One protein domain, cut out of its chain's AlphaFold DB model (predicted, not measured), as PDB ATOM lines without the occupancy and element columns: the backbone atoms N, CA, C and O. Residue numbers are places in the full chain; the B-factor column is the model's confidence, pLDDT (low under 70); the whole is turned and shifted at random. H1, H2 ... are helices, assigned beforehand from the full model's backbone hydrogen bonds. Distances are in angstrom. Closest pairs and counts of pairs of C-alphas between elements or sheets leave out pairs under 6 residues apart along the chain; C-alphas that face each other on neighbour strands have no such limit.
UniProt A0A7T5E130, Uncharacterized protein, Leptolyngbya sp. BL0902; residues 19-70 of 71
ATOM      1  N   GLU A  19     147.916 120.907 160.914       91.44
ATOM      2  CA  GLU A  19     148.697 121.893 161.674       91.44
ATOM      3  C   GLU A  19     150.103 122.118 161.092       91.44
ATOM      4  O   GLU A  19     150.603 123.240 161.049       91.44
ATOM      5  N   TYR A  20     150.731 121.062 160.563       93.38
ATOM      6  CA  TYR A  20     152.035 121.183 159.919       93.38
ATOM      7  C   TYR A  20     151.927 121.859 158.556       93.38
ATOM      8  O   TYR A  20     152.816 122.620 158.186       93.38
ATOM      9  N   LEU A  21     150.851 121.606 157.805       95.12
ATOM     10  CA  LEU A  21     150.617 122.269 156.521       95.12
ATOM     11  C   LEU A  21     150.404 123.773 156.705       95.12
ATOM     12  O   LEU A  21     150.935 124.548 155.914       95.12
ATOM     13  N   GLU A  22     149.689 124.181 157.753       96.12
ATOM     14  CA  GLU A  22     149.515 125.594 158.104       96.12
ATOM     15  C   GLU A  22     150.850 126.247 158.480       96.12
ATOM     16  O   GLU A  22     151.190 127.288 157.920       96.12
ATOM     17  N   ALA A  23     151.652 125.597 159.330       96.44
ATOM     18  CA  ALA A  23     152.967 126.108 159.718       96.44
ATOM     19  C   ALA A  23     153.930 126.240 158.521       96.44
ATOM     20  O   ALA A  23     154.663 127.226 158.408       96.44
ATOM     21  N   TYR A  24     153.922 125.271 157.593       96.44
ATOM     22  CA  TYR A  24     154.691 125.379 156.350       96.44
ATOM     23  C   TYR A  24     154.202 126.544 155.487       96.44
ATOM     24  O   TYR A  24     155.021 127.310 154.983       96.44
ATOM     25  N   ALA A  25     152.884 126.701 155.336       97.31
ATOM     26  CA  ALA A  25     152.298 127.789 154.563       97.31
ATOM     27  C   ALA A  25     152.684 129.162 155.125       97.31
ATOM     28  O   ALA A  25     153.049 130.050 154.360       97.31
ATOM     29  N   GLU A  26     152.661 129.321 156.449       97.62
ATOM     30  CA  GLU A  26     153.072 130.547 157.136       97.62
ATOM     31  C   GLU A  26     154.529 130.907 156.852       97.62
ATOM     32  O   GLU A  26     154.831 132.024 156.426       97.62
ATOM     33  N   GLN A  27     155.437 129.947 157.037       97.94
ATOM     34  CA  GLN A  27     156.860 130.172 156.811       97.94
ATOM     35  C   GLN A  27     157.156 130.512 155.340       97.94
ATOM     36  O   GLN A  27     157.922 131.434 155.049       97.94
ATOM     37  N   ASP A  28     156.534 129.788 154.411       97.38
ATOM     38  CA  ASP A  28     156.734 129.975 152.975       97.38
ATOM     39  C   ASP A  28     156.130 131.299 152.477       97.38
ATOM     40  O   ASP A  28     156.719 131.960 151.618       97.38
ATOM     41  N   ALA A  29     154.988 131.726 153.030       97.19
ATOM     42  CA  ALA A  29     154.341 132.994 152.690       97.19
ATOM     43  C   ALA A  29     155.178 134.201 153.128       97.19
ATOM     44  O   ALA A  29     155.330 135.165 152.372       97.19
ATOM     45  N   LEU A  30     155.797 134.128 154.310       96.56
ATOM     46  CA  LEU A  30     156.752 135.142 154.764       96.56
ATOM     47  C   LEU A  30     157.970 135.233 153.832       96.56
ATOM     48  O   LEU A  30     158.481 136.324 153.585       96.56
ATOM     49  N   ALA A  31     158.407 134.102 153.268       95.69
ATOM     50  CA  ALA A  31     159.471 134.059 152.265       95.69
ATOM     51  C   ALA A  31     159.001 134.431 150.842       95.69
ATOM     52  O   ALA A  31     159.841 134.668 149.970       95.69
ATOM     53  N   GLY A  32     157.686 134.465 150.594       95.12
ATOM     54  CA  GLY A  32     157.083 134.700 149.281       95.12
ATOM     55  C   GLY A  32     157.412 133.615 148.254       95.12
ATOM     56  O   GLY A  32     157.608 133.925 147.078       95.12
ATOM     57  N   ARG A  33     157.579 132.361 148.693       95.50
ATOM     58  CA  ARG A  33     157.979 131.243 147.826       95.50
ATOM     59  C   ARG A  33     157.105 130.022 148.102       95.50
ATOM     60  O   ARG A  33     157.407 129.283 149.036       95.50
ATOM     61  N   PRO A  34     156.061 129.771 147.298       94.44
ATOM     62  CA  PRO A  34     155.170 128.650 147.545       94.44
ATOM     63  C   PRO A  34     155.864 127.314 147.268       94.44
ATOM     64  O   PRO A  34     156.617 127.162 146.301       94.44
ATOM     65  N   ASN A  35     155.587 126.317 148.104       94.06
ATOM     66  CA  ASN A  35     156.188 124.997 148.010       94.06
ATOM     67  C   ASN A  35     155.399 124.111 147.031       94.06
ATOM     68  O   ASN A  35     154.250 123.751 147.305       94.06
ATOM     69  N   PRO A  36     156.010 123.681 145.909       92.44
ATOM     70  CA  PRO A  36     155.323 122.901 144.884       92.44
ATOM     71  C   PRO A  36     154.773 121.566 145.407       92.44
ATOM     72  O   PRO A  36     153.803 121.051 144.858       92.44
ATOM     73  N   ARG A  37     155.347 121.018 146.488       91.62
ATOM     74  CA  ARG A  37     154.898 119.761 147.102       91.62
ATOM     75  C   ARG A  37     153.491 119.855 147.691       91.62
ATOM     76  O   ARG A  37     152.812 118.836 147.785       91.62
ATOM     77  N   PHE A  38     153.066 121.048 148.099       92.38
ATOM     78  CA  PHE A  38     151.807 121.255 148.814       92.38
ATOM     79  C   PHE A  38     150.738 121.958 147.976       92.38
ATOM     80  O   PHE A  38     149.664 122.233 148.495       92.38
ATOM     81  N   LYS A  39     150.970 122.167 146.672       89.56
ATOM     82  CA  LYS A  39     150.007 122.818 145.761       89.56
ATOM     83  C   LYS A  39     148.646 122.128 145.670       89.56
ATOM     84  O   LYS A  39     147.658 122.770 145.357       89.56
ATOM     85  N   GLN A  40     148.593 120.827 145.946       89.12
ATOM     86  CA  GLN A  40     147.343 120.059 145.964       89.12
ATOM     87  C   GLN A  40     146.622 120.099 147.323       89.12
ATOM     88  O   GLN A  40     145.577 119.474 147.482       89.12
ATOM     89  N   SER A  41     147.188 120.772 148.327       92.62
ATOM     90  CA  SER A  41     146.599 120.889 149.658       92.62
ATOM     91  C   SER A  41     145.861 122.214 149.788       92.62
ATOM     92  O   SER A  41     146.485 123.268 149.905       92.62
ATOM     93  N   SER A  42     144.530 122.156 149.853       93.31
ATOM     94  CA  SER A  42     143.692 123.344 150.046       93.31
ATOM     95  C   SER A  42     144.013 124.087 151.348       93.31
ATOM     96  O   SER A  42     143.978 125.315 151.374       93.31
ATOM     97  N   ILE A  43     144.393 123.364 152.410       95.00
ATOM     98  CA  ILE A  43     144.804 123.942 153.699       95.00
ATOM     99  C   ILE A  43     146.057 124.802 153.514       95.00
ATOM    100  O   ILE A  43     146.084 125.959 153.932       95.00
ATOM    101  N   TYR A  44     147.075 124.253 152.844       96.75
ATOM    102  CA  TYR A  44     148.319 124.974 152.583       96.75
ATOM    103  C   TYR A  44     148.069 126.193 151.688       96.75
ATOM    104  O   TYR A  44     148.449 127.303 152.053       96.75
ATOM    105  N   CYS A  45     147.396 126.002 150.547       96.38
ATOM    106  CA  CYS A  45     147.155 127.070 149.575       96.38
ATOM    107  C   CYS A  45     146.345 128.216 150.190       96.38
ATOM    108  O   CYS A  45     146.748 129.374 150.082       96.38
ATOM    109  N   SER A  46     145.263 127.902 150.911       96.50
ATOM    110  CA  SER A  46     144.415 128.912 151.557       96.50
ATOM    111  C   SER A  46     145.190 129.726 152.588       96.50
ATOM    112  O   SER A  46     145.114 130.955 152.591       96.50
ATOM    113  N   ARG A  47     145.969 129.057 153.454       97.44
ATOM    114  CA  ARG A  47     146.741 129.739 154.499       97.44
ATOM    115  C   ARG A  47     147.856 130.596 153.901       97.44
ATOM    116  O   ARG A  47     148.010 131.746 154.308       97.44
ATOM    117  N   TYR A  48     148.578 130.072 152.909       97.81
ATOM    118  CA  TYR A  48     149.650 130.791 152.221       97.81
ATOM    119  C   TYR A  48     149.112 132.072 151.564       97.81
ATOM    120  O   TYR A  48     149.650 133.159 151.780       97.81
ATOM    121  N   LEU A  49     148.026 131.958 150.791       97.12
ATOM    122  CA  LEU A  49     147.455 133.083 150.049       97.12
ATOM    123  C   LEU A  49     146.858 134.145 150.969       97.12
ATOM    124  O   LEU A  49     147.037 135.329 150.697       97.12
ATOM    125  N   ALA A  50     146.207 133.749 152.067       97.56
ATOM    126  CA  ALA A  50     145.690 134.696 153.053       97.56
ATOM    127  C   ALA A  50     146.808 135.599 153.597       97.56
ATOM    128  O   ALA A  50     146.700 136.822 153.554       97.56
ATOM    129  N   ILE A  51     147.931 135.001 153.999       97.81
ATOM    130  CA  ILE A  51     149.073 135.737 154.554       97.81
ATOM    131  C   ILE A  51     149.715 136.628 153.494       97.81
ATOM    132  O   ILE A  51     150.046 137.782 153.757       97.81
ATOM    133  N   ARG A  52     149.880 136.131 152.265       97.56
ATOM    134  CA  ARG A  52     150.415 136.949 151.170       97.56
ATOM    135  C   ARG A  52     149.509 138.125 150.831       97.56
ATOM    136  O   ARG A  52     150.025 139.218 150.602       97.56
ATOM    137  N   ALA A  53     148.191 137.932 150.834       97.25
ATOM    138  CA  ALA A  53     147.236 139.012 150.606       97.25
ATOM    139  C   ALA A  53     147.375 140.112 151.668       97.25
ATOM    140  O   ALA A  53     147.321 141.289 151.322       97.25
ATOM    141  N   GLU A  54     147.625 139.749 152.929       97.44
ATOM    142  CA  GLU A  54     147.880 140.713 154.007       97.44
ATOM    143  C   GLU A  54     149.242 141.415 153.877       97.44
ATOM    144  O   GLU A  54     149.352 142.605 154.169       97.44
ATOM    145  N   LEU A  55     150.285 140.703 153.436       96.19
ATOM    146  CA  LEU A  55     151.651 141.236 153.375       96.19
ATOM    147  C   LEU A  55     151.905 142.154 152.178       96.19
ATOM    148  O   LEU A  55     152.594 143.165 152.317       96.19
ATOM    149  N   VAL A  56     151.430 141.770 150.993       94.81
ATOM    150  CA  VAL A  56     151.762 142.465 149.737       94.81
ATOM    151  C   VAL A  56     150.539 142.930 148.952       94.81
ATOM    152  O   VAL A  56     150.688 143.741 148.041       94.81
ATOM    153  N   GLY A  57     149.342 142.469 149.315       93.88
ATOM    154  CA  GLY A  57     148.123 142.686 148.543       93.88
ATOM    155  C   GLY A  57     147.956 141.666 147.403       93.88
ATOM    156  O   GLY A  57     148.944 141.240 146.801       93.88
ATOM    157  N   PRO A  58     146.714 141.267 147.074       90.19
ATOM    158  CA  PRO A  58     146.437 140.256 146.049       90.19
ATOM    159  C   PRO A  58     146.869 140.680 144.636       90.19
ATOM    160  O   PRO A  58     147.277 139.838 143.843       90.19
ATOM    161  N   ASP A  59     146.860 141.979 144.324       92.88
ATOM    162  CA  ASP A  59     147.324 142.504 143.029       92.88
ATOM    163  C   ASP A  59     148.832 142.303 142.799       92.88
ATOM    164  O   ASP A  59     149.304 142.349 141.665       92.88
ATOM    165  N   GLN A  60     149.591 142.057 143.871       93.31
ATOM    166  CA  GLN A  60     151.041 141.866 143.840       93.31
ATOM    167  C   GLN A  60     151.444 140.385 143.851       93.31
ATOM    168  O   GLN A  60     152.620 140.065 144.053       93.31
ATOM    169  N   PHE A  61     150.487 139.474 143.663       95.31
ATOM    170  CA  PHE A  61     150.770 138.046 143.578       95.31
ATOM    171  C   PHE A  61     151.581 137.727 142.326       95.31
ATOM    172  O   PHE A  61     151.285 138.177 141.220       95.31
ATOM    173  N   SER A  62     152.613 136.914 142.514       94.38
ATOM    174  CA  SER A  62     153.356 136.314 141.412       94.38
ATOM    175  C   SER A  62     152.530 135.236 140.710       94.38
ATOM    176  O   SER A  62     151.591 134.679 141.281       94.38
ATOM    177  N   ASP A  63     152.924 134.866 139.492       94.25
ATOM    178  CA  ASP A  63     152.264 133.794 138.730       94.25
ATOM    179  C   ASP A  63     152.188 132.475 139.515       94.25
ATOM    180  O   ASP A  63     151.202 131.745 139.442       94.25
ATOM    181  N   ALA A  64     153.217 132.178 140.315       93.56
ATOM    182  CA  ALA A  64     153.254 130.981 141.149       93.56
ATOM    183  C   ALA A  64     152.214 131.003 142.281       93.56
ATOM    184  O   ALA A  64     151.818 129.941 142.750       93.56
ATOM    185  N   GLU A  65     151.805 132.187 142.728       94.94
ATOM    186  CA  GLU A  65     150.801 132.384 143.775       94.94
ATOM    187  C   GLU A  65     149.402 132.385 143.169       94.94
ATOM    188  O   GLU A  65     148.500 131.759 143.717       94.94
ATOM    189  N   TRP A  66     149.240 132.968 141.978       94.69
ATOM    190  CA  TRP A  66     148.017 132.806 141.195       94.69
ATOM    191  C   TRP A  66     147.718 131.339 140.881       94.69
ATOM    192  O   TRP A  66     146.570 130.920 140.997       94.69
ATOM    193  N   ASP A  67     148.734 130.528 140.590       93.44
ATOM    194  CA  ASP A  67     148.576 129.080 140.392       93.44
ATOM    195  C   ASP A  67     147.995 128.361 141.628       93.44
ATOM    196  O   ASP A  67     147.274 127.376 141.489       93.44
ATOM    197  N   LEU A  68     148.233 128.872 142.844       92.44
ATOM    198  CA  LEU A  68     147.652 128.301 144.065       92.44
ATOM    199  C   LEU A  68     146.152 128.575 144.208       92.44
ATOM    200  O   LEU A  68     145.494 127.886 144.979       92.44
ATOM    201  N   THR A  69     145.608 129.566 143.497       90.31
ATOM    202  CA  THR A  69     144.171 129.900 143.552       90.31
ATOM    203  C   THR A  69     143.294 128.901 142.798       90.31
ATOM    204  O   THR A  69     142.070 128.949 142.902       90.31
ATOM    205  N   LEU A  70     143.910 127.997 142.030       85.25
ATOM    206  CA  LEU A  70     143.221 127.022 141.189       85.25
ATOM    207  C   LEU A  70     142.816 125.738 141.940       85.25
ATOM    208  O   LEU A  70     142.182 124.875 141.329       85.25
TER     209      LEU A  70
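What this domain is: This is residues 19 to 70 of the 71 residues of an uncharacterized protein of Leptolyngbya sp. BL0902 (UniProt A0A7T5E130). Two helices of similar length, H2 and H1, pack side by side and point the same way, while the short H3 packs obliquely on H2, away from H1. Between H1 and H2 the link of residues 32 to 41 folds back from the end of H1 to the start of H2. The printed part has 52 residues with three named helices, in the order H1, H2, H3, and no named strand; its class is all helix. It is compact, with a radius of gyration of the C-alphas of 9.5 A, and spans 27 by 19 by 14 A.

Where its parts are: Start with the longest helix, H2, residues 42 to 56: find C-alpha 42 at (143.692, 123.344, 150.046), from where it runs 20.8 A to C-alpha 56. H1, residues 19 to 31, begins at C-alpha 19 at (148.697, 121.893, 161.674) and is 18.8 A long. H3, residues 63 to 70, measures 11.6 A and ends at C-alpha 70 at (143.221, 127.022, 141.189).

How they stand to each other: Look first at Ala 25 and Tyr 48, whose C-alphas, 4.6 A apart, are the closest of H1 and H2. These two helices touch at a shallow tilt of 30 degrees and run the same way. H2 touches H3 with residues 45 to 49 alone; the closest C-alphas are those of Cys 45 and Leu 68, 5.7 A apart. Their tilt is steep, 46 degrees, and they run opposite ways. H1 and H3 are apart. In H1 and H2 every O i to N i+4 pair is within hydrogen-bond range; in H3 it is 1 of 4, beside 4 of 5 O i to N i+3 pairs.

The domain as a whole: The two C-alphas farthest apart are those of Glu 19 and Asp 59, 27.8 A. The printed part has no cut, and both links are short. The mean pLDDT of the printed part is 94.7, and no printed residue is under 70.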